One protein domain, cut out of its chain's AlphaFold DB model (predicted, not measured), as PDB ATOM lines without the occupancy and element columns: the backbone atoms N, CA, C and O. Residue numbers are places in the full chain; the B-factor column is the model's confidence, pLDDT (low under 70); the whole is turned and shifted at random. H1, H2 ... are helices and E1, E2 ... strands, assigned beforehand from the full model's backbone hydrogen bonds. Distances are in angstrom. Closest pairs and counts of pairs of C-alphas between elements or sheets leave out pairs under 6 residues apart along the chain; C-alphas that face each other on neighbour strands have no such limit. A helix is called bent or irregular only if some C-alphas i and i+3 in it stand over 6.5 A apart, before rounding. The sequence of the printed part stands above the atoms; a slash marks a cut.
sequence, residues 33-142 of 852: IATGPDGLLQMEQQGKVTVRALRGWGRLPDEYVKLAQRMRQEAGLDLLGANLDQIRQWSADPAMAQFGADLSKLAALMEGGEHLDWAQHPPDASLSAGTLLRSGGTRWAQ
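AT A GLANCE: This is residues 33 to 142 of the 852 residues of an uncharacterized protein of Desulfopila aestuarii DSM 18488 (UniProt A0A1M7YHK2). What is the overall shape? It is an elongated body of two lobes: H3 and H4 pack on H5 in one, and two small two-stranded sheets, E1 with E2 and E3 with E4, make the other, with H1 beside them. H2 lies between H1 and H3, and the link from E2 to E3 makes the far end of the strand lobe. What is it built of? The printed part has 110 residues with five named helices and four named strands, in the order E1 H1 H2 H3 H4 H5 E2 E3 E4; both sheets are antiparallel and the class is mixed, helices and strands. How compact is it? It is only just compact, close to loose, with a radius of gyration of the C-alphas of 15.3 A and spans of 52 by 24 by 21 A.

IN THESE COORDINATES: Where are the strands? E3 is residues 132 to 135 and E4 residues 138 to 141, ending at C-alpha 141 (-7.663, -21.713, -91.060). E1 is residues 33 to 35, beginning at C-alpha 33 (-0.545, -15.203, -90.201), and E2 is residues 117 to 120. Where are the helices? H5, residues 94 to 112, is 24.3 A long from C-alpha 94 (-15.975, -29.114, -59.984), and H3, residues 62 to 74, is 18.3 A. H4 is residues 84 to 92, 12.4 A; H1 is residues 38 to 45 and H2 residues 51 to 56.

HOW THE PARTS SIT: How do the strands pair? The hairpin E3 and E4 is antiparallel at 153 degrees, with N 133 and O 140 2.8 A apart, within hydrogen-bond range. E1 and E2 are antiparallel at 138 degrees, with N 35 and O 117 at 2.8 A. The closest C-alphas of E1 and E3, Ile 33 and Leu 133, are 4.7 A apart. Where do H1 and H2 stand? The closest C-alphas of E1 and H1, Thr 35 and Leu 41, are 7.5 A apart. H1 and H2 are close but not clearly touching, C-alphas 40 and 53 being 7.6 A apart; H2 and H3 are near each other. How do H3, H4 and H5 meet? H4 and H5 touch as a helical hairpin, C-alphas 91 and 100 closest at 4.5 A, at a tilt of 37 degrees, only just steep. H5 touches H3 with residues 99 to 106 alone, C-alphas 64 and 106 closest at 7.4 A, at a shallow tilt of 27 degrees, opposite ways. Are the helix backbones in order? Every O i to N i+4 pair is within hydrogen-bond range in H1, H2, H3 and H4, and 11 of 15 in H5. H5 is irregular, C-alphas 95 and 98 being 8.0 A apart, with a kink of 73 degrees near residue 101.

THE WHOLE: How far does it reach? The two C-alphas farthest apart, Glu 74 and Asp 124, are 52.5 A apart. Is the chain whole, and which link is long? The printed part has no cut, and E2 to E3 is a long link of 11 residues. Where is confidence low? Residues 122 to 125 and 136 to 138 are under 70 in pLDDT, and the mean of the printed part is 85.2.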
ATOM      1  N   ILE A  33      -0.805 -13.779 -89.965       86.69
ATOM      2  CA  ILE A  33      -0.545 -15.203 -90.201       86.69
ATOM      3  C   ILE A  33       0.266 -15.752 -89.042       86.69
ATOM      4  O   ILE A  33       1.210 -15.100 -88.596       86.69
ATOM      5  N   ALA A  34      -0.087 -16.952 -88.587       85.62
ATOM      6  CA  ALA A  34       0.713 -17.671 -87.612       85.62
ATOM      7  C   ALA A  34       2.071 -18.047 -88.222       85.62
ATOM      8  O   ALA A  34       2.136 -18.743 -89.236       85.62
ATOM      9  N   THR A  35       3.146 -17.610 -87.581       80.25
ATOM     10  CA  THR A  35       4.530 -17.962 -87.898       80.25
ATOM     11  C   THR A  35       5.153 -18.726 -86.725       80.25
ATOM     12  O   THR A  35       4.606 -18.767 -85.619       80.25
ATOM     13  N   GLY A  36       6.271 -19.407 -86.973       74.94
ATOM     14  CA  GLY A  36       6.976 -20.199 -85.964       74.94
ATOM     15  C   GLY A  36       7.497 -21.529 -86.517       74.94
ATOM     16  O   GLY A  36       7.450 -21.744 -87.726       74.94
ATOM     17  N   PRO A  37       7.992 -22.432 -85.653       75.69
ATOM     18  CA  PRO A  37       8.564 -23.706 -86.080       75.69
ATOM     19  C   PRO A  37       7.552 -24.572 -86.847       75.69
ATOM     20  O   PRO A  37       6.457 -24.829 -86.337       75.69
ATOM     21  N   ASP A  38       7.938 -25.095 -88.017       77.81
ATOM     22  CA  ASP A  38       7.072 -25.906 -88.894       77.81
ATOM     23  C   ASP A  38       6.396 -27.067 -88.156       77.81
ATOM     24  O   ASP A  38       5.208 -27.335 -88.341       77.81
ATOM     25  N   GLY A  39       7.130 -27.727 -87.253       78.75
ATOM     26  CA  GLY A  39       6.596 -28.815 -86.434       78.75
ATOM     27  C   GLY A  39       5.466 -28.373 -85.497       78.75
ATOM     28  O   GLY A  39       4.491 -29.104 -85.328       78.75
ATOM     29  N   LEU A  40       5.549 -27.172 -84.914       82.38
ATOM     30  CA  LEU A  40       4.498 -26.628 -84.046       82.38
ATOM     31  C   LEU A  40       3.288 -26.157 -84.865       82.38
ATOM     32  O   LEU A  40       2.155 -26.472 -84.497       82.38
ATOM     33  N   LEU A  41       3.516 -25.481 -85.996       82.50
ATOM     34  CA  LEU A  41       2.455 -25.057 -86.919       82.50
ATOM     35  C   LEU A  41       1.683 -26.258 -87.478       82.50
ATOM     36  O   LEU A  41       0.452 -26.256 -87.492       82.50
ATOM     37  N   GLN A  42       2.387 -27.326 -87.855       81.19
ATOM     38  CA  GLN A  42       1.770 -28.565 -88.318       81.19
ATOM     39  C   GLN A  42       0.944 -29.243 -87.211       81.19
ATOM     40  O   GLN A  42      -0.137 -29.772 -87.477       81.19
ATOM     41  N   MET A  43       1.410 -29.220 -85.957       81.25
ATOM     42  CA  MET A  43       0.639 -29.739 -84.821       81.25
ATOM     43  C   MET A  43      -0.605 -28.893 -84.526       81.25
ATOM     44  O   MET A  43      -1.644 -29.469 -84.202       81.25
ATOM     45  N   GLU A  44      -0.530 -27.565 -84.660       84.88
ATOM     46  CA  GLU A  44      -1.684 -26.660 -84.542       84.88
ATOM     47  C   GLU A  44      -2.721 -26.921 -85.635       84.88
ATOM     48  O   GLU A  44      -3.898 -27.108 -85.333       84.88
ATOM     49  N   GLN A  45      -2.286 -27.036 -86.892       82.00
ATOM     50  CA  GLN A  45      -3.157 -27.373 -88.024       82.00
ATOM     51  C   GLN A  45      -3.860 -28.726 -87.837       82.00
ATOM     52  O   GLN A  45      -4.996 -28.910 -88.269       82.00
ATOM     53  N   GLN A  46      -3.198 -29.677 -87.173       80.00
ATOM     54  CA  GLN A  46      -3.761 -30.990 -86.853       80.00
ATOM     55  C   GLN A  46      -4.566 -31.017 -85.542       80.00
ATOM     56  O   GLN A  46      -5.105 -32.072 -85.201       80.00
ATOM     57  N   GLY A  47      -4.619 -29.919 -84.778       81.12
ATOM     58  CA  GLY A  47      -5.254 -29.870 -83.455       81.12
ATOM     59  C   GLY A  47      -4.586 -30.772 -82.405       81.12
ATOM     60  O   GLY A  47      -5.240 -31.232 -81.473       81.12
ATOM     61  N   LYS A  48      -3.290 -31.078 -82.563       83.81
ATOM     62  CA  LYS A  48      -2.533 -32.039 -81.733       83.81
ATOM     63  C   LYS A  48      -1.589 -31.392 -80.721       83.81
ATOM     64  O   LYS A  48      -0.763 -32.087 -80.124       83.81
ATOM     65  N   VAL A  49      -1.669 -30.081 -80.519       89.88
ATOM     66  CA  VAL A  49      -0.792 -29.392 -79.566       89.88
ATOM     67  C   VAL A  49      -1.109 -29.810 -78.132       89.88
ATOM     68  O   VAL A  49      -2.255 -29.798 -77.682       89.88
ATOM     69  N   THR A  50      -0.054 -30.192 -77.413       93.56
ATOM     70  CA  THR A  50      -0.081 -30.530 -75.985       93.56
ATOM     71  C   THR A  50       0.751 -29.531 -75.193       93.56
ATOM     72  O   THR A  50       1.643 -28.883 -75.741       93.56
ATOM     73  N   VAL A  51       0.535 -29.451 -73.881       90.75
ATOM     74  CA  VAL A  51       1.342 -28.601 -72.984       90.75
ATOM     75  C   VAL A  51       2.832 -28.981 -73.035       90.75
ATOM     76  O   VAL A  51       3.704 -28.118 -72.964       90.75
ATOM     77  N   ARG A  52       3.156 -30.269 -73.222       91.25
ATOM     78  CA  ARG A  52       4.529 -30.755 -73.439       91.25
ATOM     79  C   ARG A  52       5.099 -30.291 -74.768       91.25
ATOM     80  O   ARG A  52       6.278 -29.966 -74.799       91.25
ATOM     81  N   ALA A  53       4.294 -30.250 -75.829       87.00
ATOM     82  CA  ALA A  53       4.727 -29.677 -77.098       87.00
ATOM     83  C   ALA A  53       5.059 -28.190 -76.918       87.00
ATOM     84  O   ALA A  53       6.159 -27.778 -77.260       87.00
ATOM     85  N   LEU A  54       4.180 -27.417 -76.266       88.06
ATOM     86  CA  LEU A  54       4.452 -26.008 -75.957       88.06
ATOM     87  C   LEU A  54       5.737 -25.835 -75.146       88.06
ATOM     88  O   LEU A  54       6.553 -24.978 -75.463       88.06
ATOM     89  N   ARG A  55       5.964 -26.684 -74.139       88.06
ATOM     90  CA  ARG A  55       7.205 -26.674 -73.355       88.06
ATOM     91  C   ARG A  55       8.434 -27.051 -74.190       88.06
ATOM     92  O   ARG A  55       9.466 -26.412 -74.040       88.06
ATOM     93  N   GLY A  56       8.331 -28.078 -75.032       79.94
ATOM     94  CA  GLY A  56       9.419 -28.540 -75.898       79.94
ATOM     95  C   GLY A  56       9.858 -27.486 -76.916       79.94
ATOM     96  O   GLY A  56      11.033 -27.425 -77.247       79.94
ATOM     97  N   TRP A  57       8.934 -26.619 -77.332       81.88
ATOM     98  CA  TRP A  57       9.196 -25.477 -78.213       81.88
ATOM     99  C   TRP A  57       9.449 -24.155 -77.466       81.88
ATOM    100  O   TRP A  57       9.509 -23.104 -78.098       81.88
ATOM    101  N   GLY A  58       9.550 -24.168 -76.130       81.75
ATOM    102  CA  GLY A  58       9.791 -22.957 -75.331       81.75
ATOM    103  C   GLY A  58       8.630 -21.949 -75.306       81.75
ATOM    104  O   GLY A  58       8.826 -20.797 -74.934       81.75
ATOM    105  N   ARG A  59       7.415 -22.360 -75.685       86.50
ATOM    106  CA  ARG A  59       6.208 -21.516 -75.797       86.50
ATOM    107  C   ARG A  59       5.236 -21.648 -74.622       86.50
ATOM    108  O   ARG A  59       4.118 -21.147 -74.686       86.50
ATOM    109  N   LEU A  60       5.632 -22.344 -73.555       91.00
ATOM    110  CA  LEU A  60       4.834 -22.486 -72.338       91.00
ATOM    111  C   LEU A  60       5.347 -21.529 -71.248       91.00
ATOM    112  O   LEU A  60       6.453 -21.750 -70.755       91.00
ATOM    113  N   PRO A  61       4.561 -20.525 -70.815       89.31
ATOM    114  CA  PRO A  61       4.950 -19.652 -69.708       89.31
ATOM    115  C   PRO A  61       5.236 -20.405 -68.396       89.31
ATOM    116  O   PRO A  61       4.570 -21.390 -68.062       89.31
ATOM    117  N   ASP A  62       6.185 -19.894 -67.604       84.38
ATOM    118  CA  ASP A  62       6.675 -20.521 -66.363       84.38
ATOM    119  C   ASP A  62       5.588 -20.808 -65.321       84.38
ATOM    120  O   ASP A  62       5.683 -21.771 -64.550       84.38
ATOM    121  N   GLU A  63       4.537 -19.987 -65.277       91.50
ATOM    122  CA  GLU A  63       3.408 -20.202 -64.371       91.50
ATOM    123  C   GLU A  63       2.720 -21.554 -64.621       91.50
ATOM    124  O   GLU A  63       2.332 -22.230 -63.665       91.50
ATOM    125  N   TYR A  64       2.687 -22.028 -65.870       94.62
ATOM    126  CA  TYR A  64       2.080 -23.308 -66.234       94.62
ATOM    127  C   TYR A  64       3.017 -24.500 -66.015       94.62
ATOM    128  O   TYR A  64       2.552 -25.620 -65.797       94.62
ATOM    129  N   VAL A  65       4.334 -24.275 -65.977       89.50
ATOM    130  CA  VAL A  65       5.305 -25.287 -65.524       89.50
ATOM    131  C   VAL A  65       5.130 -25.542 -64.025       89.50
ATOM    132  O   VAL A  65       5.073 -26.696 -63.591       89.50
ATOM    133  N   LYS A  66       4.968 -24.474 -63.233       92.50
ATOM    134  CA  LYS A  66       4.656 -24.568 -61.796       92.50
ATOM    135  C   LYS A  66       3.282 -25.196 -61.560       92.50
ATOM    136  O   LYS A  66       3.146 -26.036 -60.670       92.50
ATOM    137  N   LEU A  67       2.284 -24.854 -62.381       93.31
ATOM    138  CA  LEU A  67       0.967 -25.495 -62.351       93.31
ATOM    139  C   LEU A  67       1.068 -27.001 -62.629       93.31
ATOM    140  O   LEU A  67       0.490 -27.791 -61.888       93.31
ATOM    141  N   ALA A  68       1.847 -27.416 -63.634       91.75
ATOM    142  CA  ALA A  68       2.040 -28.828 -63.959       91.75
ATOM    143  C   ALA A  68       2.706 -29.609 -62.814       91.75
ATOM    144  O   ALA A  68       2.305 -30.733 -62.512       91.75
ATOM    145  N   GLN A  69       3.693 -29.010 -62.140       90.50
ATOM    146  CA  GLN A  69       4.323 -29.604 -60.956       90.50
ATOM    147  C   GLN A  69       3.328 -29.746 -59.798       90.50
ATOM    148  O   GLN A  69       3.245 -30.821 -59.203       90.50
ATOM    149  N   ARG A  70       2.533 -28.704 -59.524       94.81
ATOM    150  CA  ARG A  70       1.482 -28.731 -58.498       94.81
ATOM    151  C   ARG A  70       0.414 -29.780 -58.792       94.81
ATOM    152  O   ARG A  70       0.133 -30.600 -57.930       94.81
ATOM    153  N   MET A  71      -0.126 -29.830 -60.010       94.31
ATOM    154  CA  MET A  71      -1.138 -30.827 -60.392       94.31
ATOM    155  C   MET A  71      -0.609 -32.262 -60.298       94.31
ATOM    156  O   MET A  71      -1.338 -33.162 -59.878       94.31
ATOM    157  N   ARG A  72       0.675 -32.482 -60.605       92.88
ATOM    158  CA  ARG A  72       1.315 -33.790 -60.420       92.88
ATOM    159  C   ARG A  72       1.459 -34.167 -58.943       92.88
ATOM    160  O   ARG A  72       1.256 -35.328 -58.607       92.88
ATOM    161  N   GLN A  73       1.804 -33.215 -58.074       89.44
ATOM    162  CA  GLN A  73       1.999 -33.446 -56.635       89.44
ATOM    163  C   GLN A  73       0.680 -33.580 -55.863       89.44
ATOM    164  O   GLN A  73       0.554 -34.454 -55.010       89.44
ATOM    165  N   GLU A  74      -0.293 -32.721 -56.159       90.31
ATOM    166  CA  GLU A  74      -1.536 -32.579 -55.393       90.31
ATOM    167  C   GLU A  74      -2.680 -33.439 -55.952       90.31
ATOM    168  O   GLU A  74      -3.548 -33.860 -55.191       90.31
ATOM    169  N   ALA A  75      -2.691 -33.719 -57.262       86.56
ATOM    170  CA  ALA A  75      -3.775 -34.446 -57.935       86.56
ATOM    171  C   ALA A  75      -3.314 -35.680 -58.736       86.56
ATOM    172  O   ALA A  75      -4.153 -36.414 -59.253       86.56
ATOM    173  N   GLY A  76      -2.004 -35.931 -58.854       88.94
ATOM    174  CA  GLY A  76      -1.466 -37.063 -59.618       88.94
ATOM    175  C   GLY A  76      -1.710 -36.990 -61.132       88.94
ATOM    176  O   GLY A  76      -1.591 -38.006 -61.812       88.94
ATOM    177  N   LEU A  77      -2.059 -35.813 -61.667       89.75
ATOM    178  CA  LEU A  77      -2.405 -35.613 -63.079       89.75
ATOM    179  C   LEU A  77      -1.217 -35.061 -63.882       89.75
ATOM    180  O   LEU A  77      -0.525 -34.145 -63.435       89.75
ATOM    181  N   ASP A  78      -0.997 -35.596 -65.087       92.56
ATOM    182  CA  ASP A  78       0.035 -35.116 -66.016       92.56
ATOM    183  C   ASP A  78      -0.509 -33.991 -66.906       92.56
ATOM    184  O   ASP A  78      -0.986 -34.233 -68.017       92.56
ATOM    185  N   LEU A  79      -0.409 -32.746 -66.428       94.56
ATOM    186  CA  LEU A  79      -0.770 -31.577 -67.236       94.56
ATOM    187  C   LEU A  79       0.085 -31.463 -68.505       94.56
ATOM    188  O   LEU A  79      -0.414 -30.999 -69.522       94.56
ATOM    189  N   LEU A  80       1.345 -31.920 -68.491       91.31
ATOM    190  CA  LEU A  80       2.209 -31.829 -69.670       91.31
ATOM    191  C   LEU A  80       1.681 -32.713 -70.813       91.31
ATOM    192  O   LEU A  80       1.819 -32.357 -71.979       91.31
ATOM    193  N   GLY A  81       1.046 -33.842 -70.506       89.31
ATOM    194  CA  GLY A  81       0.416 -34.708 -71.507       89.31
ATOM    195  C   GLY A  81      -0.914 -34.190 -72.075       89.31
ATOM    196  O   GLY A  81      -1.419 -34.774 -73.031       89.31
ATOM    197  N   ALA A  82      -1.493 -33.127 -71.510       92.56
ATOM    198  CA  ALA A  82      -2.832 -32.660 -71.859       92.56
ATOM    199  C   ALA A  82      -2.858 -31.812 -73.142       92.56
ATOM    200  O   ALA A  82      -1.938 -31.035 -73.406       92.56
ATOM    201  N   ASN A  83      -3.936 -31.940 -73.919       93.31
ATOM    202  CA  ASN A  83      -4.279 -31.061 -75.041       93.31
ATOM    203  C   ASN A  83      -5.390 -30.070 -74.636       93.31
ATOM    204  O   ASN A  83      -5.919 -30.145 -73.525       93.31
ATOM    205  N   LEU A  84      -5.758 -29.147 -75.532       91.88
ATOM    206  CA  LEU A  84      -6.757 -28.106 -75.250       91.88
ATOM    207  C   LEU A  84      -8.100 -28.674 -74.753       91.88
ATOM    208  O   LEU A  84      -8.666 -28.164 -73.788       91.88
ATOM    209  N   ASP A  85      -8.590 -29.756 -75.358       90.88
ATOM    210  CA  ASP A  85      -9.858 -30.374 -74.954       90.88
ATOM    211  C   ASP A  85      -9.786 -30.985 -73.551       90.88
ATOM    212  O   ASP A  85     -10.705 -30.813 -72.748       90.88
ATOM    213  N   GLN A  86      -8.672 -31.643 -73.218       91.56
ATOM    214  CA  GLN A  86      -8.429 -32.190 -71.885       91.56
ATOM    215  C   GLN A  86      -8.360 -31.075 -70.826       91.56
ATOM    216  O   GLN A  86      -8.920 -31.217 -69.738       91.56
ATOM    217  N   ILE A  87      -7.731 -29.942 -71.155       94.75
ATOM    218  CA  ILE A  87      -7.633 -28.771 -70.270       94.75
ATOM    219  C   ILE A  87      -9.013 -28.144 -70.053       94.75
ATOM    220  O   ILE A  87      -9.356 -27.838 -68.913       94.75
ATOM    221  N   ARG A  88      -9.835 -28.021 -71.104       92.62
ATOM    222  CA  ARG A  88     -11.224 -27.535 -71.008       92.62
ATOM    223  C   ARG A  88     -12.090 -28.427 -70.123       92.62
ATOM    224  O   ARG A  88     -12.881 -27.930 -69.321       92.62
ATOM    225  N   GLN A  89     -11.934 -29.745 -70.254       92.62
ATOM    226  CA  GLN A  89     -12.627 -30.708 -69.399       92.62
ATOM    227  C   GLN A  89     -12.228 -30.523 -67.934       92.62
ATOM    228  O   GLN A  89     -13.102 -30.422 -67.078       92.62
ATOM    229  N   TRP A  90     -10.929 -30.405 -67.642       94.75
ATOM    230  CA  TRP A  90     -10.456 -30.172 -66.279       94.75
ATOM    231  C   TRP A  90     -10.841 -28.794 -65.735       94.75
ATOM    232  O   TRP A  90     -11.166 -28.691 -64.558       94.75
ATOM    233  N   SER A  91     -10.873 -27.740 -66.557       92.56
ATOM    234  CA  SER A  91     -11.302 -26.408 -66.106       92.56
ATOM    235  C   SER A  91     -12.788 -26.353 -65.743       92.56
ATOM    236  O   SER A  91     -13.185 -25.534 -64.917       92.56
ATOM    237  N   ALA A  92     -13.605 -27.213 -66.357       88.75
ATOM    238  CA  ALA A  92     -15.041 -27.305 -66.107       88.75
ATOM    239  C   ALA A  92     -15.412 -28.313 -65.000       88.75
ATOM    240  O   ALA A  92     -16.571 -28.347 -64.586       88.75
ATOM    241  N   ASP A  93     -14.464 -29.127 -64.523       90.69
ATOM    242  CA  ASP A  93     -14.699 -30.143 -63.495       90.69
ATOM    243  C   ASP A  93     -14.749 -29.506 -62.090       90.69
ATOM    244  O   ASP A  93     -13.744 -28.956 -61.622       90.69
ATOM    245  N   PRO A  94     -15.878 -29.606 -61.357       86.81
ATOM    246  CA  PRO A  94     -15.975 -29.114 -59.984       86.81
ATOM    247  C   PRO A  94     -14.922 -29.703 -59.031       86.81
ATOM    248  O   PRO A  94     -14.541 -29.037 -58.067       86.81
ATOM    249  N   ALA A  95     -14.423 -30.919 -59.289       86.25
ATOM    250  CA  ALA A  95     -13.360 -31.545 -58.499       86.25
ATOM    251  C   ALA A  95     -11.982 -30.880 -58.698       86.25
ATOM    252  O   ALA A  95     -11.089 -31.061 -57.870       86.25
ATOM    253  N   MET A  96     -11.815 -30.080 -59.755       87.44
ATOM    254  CA  MET A  96     -10.582 -29.366 -60.109       87.44
ATOM    255  C   MET A  96     -10.677 -27.856 -59.858       87.44
ATOM    256  O   MET A  96      -9.811 -27.098 -60.297       87.44
ATOM    257  N   ALA A  97     -11.684 -27.398 -59.103       86.56
ATOM    258  CA  ALA A  97     -11.939 -25.977 -58.854       86.56
ATOM    259  C   ALA A  97     -10.710 -25.205 -58.325       86.56
ATOM    260  O   ALA A  97     -10.532 -24.037 -58.663       86.56
ATOM    261  N   GLN A  98      -9.825 -25.861 -57.559       87.75
ATOM    262  CA  GLN A  98      -8.583 -25.261 -57.047       87.75
ATOM    263  C   GLN A  98      -7.537 -24.926 -58.130       87.75
ATOM    264  O   GLN A  98      -6.674 -24.084 -57.899       87.75
ATOM    265  N   PHE A  99      -7.617 -25.559 -59.305       93.75
ATOM    266  CA  PHE A  99      -6.781 -25.278 -60.482       93.75
ATOM    267  C   PHE A  99      -7.559 -24.557 -61.594       93.75
ATOM    268  O   PHE A  99      -6.964 -24.121 -62.577       93.75
ATOM    269  N   GLY A 100      -8.885 -24.429 -61.462       89.69
ATOM    270  CA  GLY A 100      -9.784 -24.028 -62.545       89.69
ATOM    271  C   GLY A 100      -9.470 -22.663 -63.159       89.69
ATOM    272  O   GLY A 100      -9.553 -22.513 -64.376       89.69
ATOM    273  N   ALA A 101      -9.051 -21.682 -62.353       90.19
ATOM    274  CA  ALA A 101      -8.674 -20.359 -62.857       90.19
ATOM    275  C   ALA A 101      -7.412 -20.409 -63.738       90.19
ATOM    276  O   ALA A 101      -7.394 -19.809 -64.813       90.19
ATOM    277  N   ASP A 102      -6.389 -21.157 -63.316       93.81
ATOM    278  CA  ASP A 102      -5.129 -21.284 -64.055       93.81
ATOM    279  C   ASP A 102      -5.312 -22.159 -65.309       93.81
ATOM    280  O   ASP A 102      -4.808 -21.822 -66.378       93.81
ATOM    281  N   LEU A 103      -6.117 -23.226 -65.222       94.69
ATOM    282  CA  LEU A 103      -6.494 -24.055 -66.374       94.69
ATOM    283  C   LEU A 103      -7.321 -23.275 -67.406       94.69
ATOM    284  O   LEU A 103      -7.125 -23.456 -68.603       94.69
ATOM    285  N   SER A 104      -8.205 -22.374 -66.962       91.62
ATOM    286  CA  SER A 104      -8.994 -21.523 -67.866       91.62
ATOM    287  C   SER A 104      -8.117 -20.514 -68.611       91.62
ATOM    288  O   SER A 104      -8.332 -20.277 -69.798       91.62
ATOM    289  N   LYS A 105      -7.102 -19.944 -67.945       93.81
ATOM    290  CA  LYS A 105      -6.114 -19.068 -68.596       93.81
ATOM    291  C   LYS A 105      -5.245 -19.832 -69.590       93.81
ATOM    292  O   LYS A 105      -5.052 -19.357 -70.702       93.81
ATOM    293  N   LEU A 106      -4.790 -21.033 -69.226       93.88
ATOM    294  CA  LEU A 106      -4.027 -21.896 -70.128       93.88
ATOM    295  C   LEU A 106      -4.845 -22.275 -71.371       93.88
ATOM    296  O   LEU A 106      -4.328 -22.234 -72.484       93.88
ATOM    297  N   ALA A 107      -6.128 -22.601 -71.194       92.00
ATOM    298  CA  ALA A 107      -7.033 -22.861 -72.308       92.00
ATOM    299  C   ALA A 107      -7.189 -21.629 -73.212       92.00
ATOM    300  O   ALA A 107      -7.123 -21.769 -74.429       92.00
ATOM    301  N   ALA A 108      -7.336 -20.432 -72.634       88.19
ATOM    302  CA  ALA A 108      -7.438 -19.186 -73.391       88.19
ATOM    303  C   ALA A 108      -6.157 -18.871 -74.185       88.19
ATOM    304  O   ALA A 108      -6.251 -18.518 -75.357       88.19
ATOM    305  N   LEU A 109      -4.979 -19.080 -73.588       89.12
ATOM    306  CA  LEU A 109      -3.676 -18.931 -74.246       89.12
ATOM    307  C   LEU A 109      -3.565 -19.848 -75.473       89.12
ATOM    308  O   LEU A 109      -3.226 -19.397 -76.570       89.12
ATOM    309  N   MET A 110      -3.915 -21.128 -75.303       89.56
ATOM    310  CA  MET A 110      -3.892 -22.127 -76.378       89.56
ATOM    311  C   MET A 110      -4.956 -21.867 -77.457       89.56
ATOM    312  O   MET A 110      -4.741 -22.135 -78.640       89.56
ATOM    313  N   GLU A 111      -6.117 -21.342 -77.072       86.38
ATOM    314  CA  GLU A 111      -7.215 -21.033 -77.989       86.38
ATOM    315  C   GLU A 111      -6.947 -19.768 -78.814       86.38
ATOM    316  O   GLU A 111      -7.188 -19.772 -80.026       86.38
ATOM    317  N   GLY A 112      -6.388 -18.733 -78.182       80.19
ATOM    318  CA  GLY A 112      -5.973 -17.483 -78.821       80.19
ATOM    319  C   GLY A 112      -4.711 -17.613 -79.677       80.19
ATOM    320  O   GLY A 112      -4.433 -16.732 -80.490       80.19
ATOM    321  N   GLY A 113      -3.967 -18.716 -79.534       83.50
ATOM    322  CA  GLY A 113      -2.708 -18.927 -80.243       83.50
ATOM    323  C   GLY A 113      -1.613 -17.964 -79.786       83.50
ATOM    324  O   GLY A 113      -0.753 -17.602 -80.583       83.50
ATOM    325  N   GLU A 114      -1.650 -17.513 -78.530       83.75
ATOM    326  CA  GLU A 114      -0.638 -16.608 -77.959       83.75
ATOM    327  C   GLU A 114       0.739 -17.285 -77.832       83.75
ATOM    328  O   GLU A 114       1.756 -16.618 -77.675       83.75
ATOM    329  N   HIS A 115       0.779 -18.617 -77.936       83.69
ATOM    330  CA  HIS A 115       1.999 -19.420 -78.031       83.69
ATOM    331  C   HIS A 115       2.608 -19.474 -79.443       83.69
ATOM    332  O   HIS A 115       3.661 -20.090 -79.612       83.69
ATOM    333  N   LEU A 116       1.951 -18.880 -80.443       86.25
ATOM    334  CA  LEU A 116       2.439 -18.750 -81.818       86.25
ATOM    335  C   LEU A 116       2.932 -17.324 -82.068       86.25
ATOM    336  O   LEU A 116       2.438 -16.376 -81.454       86.25
ATOM    337  N   ASP A 117       3.868 -17.177 -83.002       84.50
ATOM    338  CA  ASP A 117       4.230 -15.864 -83.522       84.50
ATOM    339  C   ASP A 117       3.211 -15.442 -84.586       84.50
ATOM    340  O   ASP A 117       2.528 -16.276 -85.184       84.50
ATOM    341  N   TRP A 118       3.071 -14.137 -84.798       82.94
ATOM    342  CA  TRP A 118       2.082 -13.588 -85.720       82.94
ATOM    343  C   TRP A 118       2.707 -12.472 -86.545       82.94
ATOM    344  O   TRP A 118       3.214 -11.494 -85.996       82.94
ATOM    345  N   ALA A 119       2.676 -12.623 -87.868       80.31
ATOM    346  CA  ALA A 119       3.223 -11.655 -88.813       80.31
ATOM    347  C   ALA A 119       2.105 -10.992 -89.621       80.31
ATOM    348  O   ALA A 119       1.127 -11.642 -89.996       80.31
ATOM    349  N   GLN A 120       2.254  -9.699 -89.921       78.62
ATOM    350  CA  GLN A 120       1.302  -8.993 -90.778       78.62
ATOM    351  C   GLN A 120       1.362  -9.535 -92.206       78.62
ATOM    352  O   GLN A 120       2.434  -9.625 -92.802       78.62
ATOM    353  N   HIS A 121       0.198  -9.857 -92.765       74.19
ATOM    354  CA  HIS A 121       0.092 -10.302 -94.145       74.19
ATOM    355  C   HIS A 121      -0.202  -9.122 -95.094       74.19
ATOM    356  O   HIS A 121      -1.159  -8.380 -94.848       74.19
ATOM    357  N   PRO A 122       0.556  -8.946 -96.195       66.31
ATOM    358  CA  PRO A 122       0.253  -7.944 -97.215       66.31
ATOM    359  C   PRO A 122      -1.129  -8.191 -97.851       66.31
ATOM    360  O   PRO A 122      -1.429  -9.330 -98.200       66.31
ATOM    361  N   PRO A 123      -1.972  -7.166 -98.077       56.16
ATOM    362  CA  PRO A 123      -3.347  -7.353 -98.564       56.16
ATOM    363  C   PRO A 123      -3.498  -8.102 -99.903       56.16
ATOM    364  O   PRO A 123      -4.574  -8.636-100.171       56.16
ATOM    365  N   ASP A 124      -2.446  -8.145-100.731       58.50
ATOM    366  CA  ASP A 124      -2.494  -8.627-102.119       58.50
ATOM    367  C   ASP A 124      -1.713  -9.938-102.372       58.50
ATOM    368  O   ASP A 124      -1.618 -10.383-103.517       58.50
ATOM    369  N   ALA A 125      -1.167 -10.583-101.332       64.38
ATOM    370  CA  ALA A 125      -0.462 -11.862-101.462       64.38
ATOM    371  C   ALA A 125      -1.420 -13.073-101.365       64.38
ATOM    372  O   ALA A 125      -2.422 -13.055-100.650       64.38
ATOM    373  N   SER A 126      -1.136 -14.131-102.134       71.31
ATOM    374  CA  SER A 126      -1.902 -15.384-102.098       71.31
ATOM    375  C   SER A 126      -1.391 -16.284-100.976       71.31
ATOM    376  O   SER A 126      -0.184 -16.404-100.787       71.31
ATOM    377  N   LEU A 127      -2.300 -16.974-100.290       78.62
ATOM    378  CA  LEU A 127      -1.986 -17.894 -99.200       78.62
ATOM    379  C   LEU A 127      -2.468 -19.307 -99.500       78.62
ATOM    380  O   LEU A 127      -3.444 -19.498-100.225       78.62
ATOM    381  N   SER A 128      -1.772 -20.293 -98.938       74.38
ATOM    382  CA  SER A 128      -2.110 -21.707 -99.079       74.38
ATOM    383  C   SER A 128      -3.265 -22.126 -98.171       74.38
ATOM    384  O   SER A 128      -3.437 -21.597 -97.065       74.38
ATOM    385  N   ALA A 129      -4.019 -23.137 -98.598       75.50
ATOM    386  CA  ALA A 129      -5.006 -23.824 -97.776       75.50
ATOM    387  C   ALA A 129      -4.361 -24.372 -96.486       75.50
ATOM    388  O   ALA A 129      -3.266 -24.930 -96.510       75.50
ATOM    389  N   GLY A 130      -5.040 -24.216 -95.348       71.94
ATOM    390  CA  GLY A 130      -4.550 -24.651 -94.033       71.94
ATOM    391  C   GLY A 130      -3.693 -23.628 -93.278       71.94
ATOM    392  O   GLY A 130      -3.367 -23.863 -92.113       71.94
ATOM    393  N   THR A 131      -3.367 -22.478 -93.877       82.25
ATOM    394  CA  THR A 131      -2.678 -21.375 -93.183       82.25
ATOM    395  C   THR A 131      -3.529 -20.852 -92.023       82.25
ATOM    396  O   THR A 131      -4.710 -20.555 -92.206       82.25
ATOM    397  N   LEU A 132      -2.945 -20.747 -90.827       85.56
ATOM    398  CA  LEU A 132      -3.615 -20.218 -89.636       85.56
ATOM    399  C   LEU A 132      -3.569 -18.688 -89.645       85.56
ATOM    400  O   LEU A 132      -2.499 -18.089 -89.719       85.56
ATOM    401  N   LEU A 133      -4.742 -18.072 -89.550       86.44
ATOM    402  CA  LEU A 133      -4.967 -16.636 -89.651       86.44
ATOM    403  C   LEU A 133      -5.637 -16.124 -88.382       86.44
ATOM    404  O   LEU A 133      -6.448 -16.835 -87.784       86.44
ATOM    405  N   ARG A 134      -5.365 -14.875 -87.998       86.31
ATOM    406  CA  ARG A 134      -6.175 -14.164 -87.004       86.31
ATOM    407  C   ARG A 134      -6.453 -12.724 -87.415       86.31
ATOM    408  O   ARG A 134      -5.651 -12.084 -88.087       86.31
ATOM    409  N   SER A 135      -7.598 -12.209 -86.982       80.94
ATOM    410  CA  SER A 135      -7.953 -10.790 -87.066       80.94
ATOM    411  C   SER A 135      -8.971 -10.468 -85.973       80.94
ATOM    412  O   SER A 135      -9.886 -11.255 -85.717       80.94
ATOM    413  N   GLY A 136      -8.789  -9.347 -85.271       67.75
ATOM    414  CA  GLY A 136      -9.735  -8.881 -84.247       67.75
ATOM    415  C   GLY A 136      -9.998  -9.884 -83.113       67.75
ATOM    416  O   GLY A 136     -11.099  -9.915 -82.571       67.75
ATOM    417  N   GLY A 137      -9.018 -10.737 -82.785       61.44
ATOM    418  CA  GLY A 137      -9.131 -11.771 -81.745       61.44
ATOM    419  C   GLY A 137      -9.811 -13.076 -82.179       61.44
ATOM    420  O   GLY A 137      -9.982 -13.964 -81.351       61.44
ATOM    421  N   THR A 138     -10.185 -13.225 -83.456       68.75
ATOM    422  CA  THR A 138     -10.746 -14.474 -84.000       68.75
ATOM    423  C   THR A 138      -9.720 -15.170 -84.889       68.75
ATOM    424  O   THR A 138      -9.163 -14.539 -85.786       68.75
ATOM    425  N   ARG A 139      -9.485 -16.468 -84.646       84.94
ATOM    426  CA  ARG A 139      -8.557 -17.320 -85.404       84.94
ATOM    427  C   ARG A 139      -9.318 -18.267 -86.333       84.94
ATOM    428  O   ARG A 139     -10.317 -18.851 -85.919       84.94
ATOM    429  N   TRP A 140      -8.841 -18.451 -87.561       81.38
ATOM    430  CA  TRP A 140      -9.375 -19.442 -88.501       81.38
ATOM    431  C   TRP A 140      -8.268 -20.025 -89.385       81.38
ATOM    432  O   TRP A 140      -7.175 -19.475 -89.464       81.38
ATOM    433  N   ALA A 141      -8.542 -21.155 -90.037       82.12
ATOM    434  CA  ALA A 141      -7.663 -21.713 -91.060       82.12
ATOM    435  C   ALA A 141      -8.179 -21.335 -92.453       82.12
ATOM    436  O   ALA A 141      -9.386 -21.380 -92.706       82.12
ATOM    437  N   GLN A 142      -7.272 -20.985 -93.361       80.62
ATOM    438  CA  GLN A 142      -7.610 -20.689 -94.746       80.62
ATOM    439  C   GLN A 142      -8.195 -21.913 -95.455       80.62
ATOM    440  O   GLN A 142      -7.627 -23.003 -95.406       80.62
TER     441      GLN A 142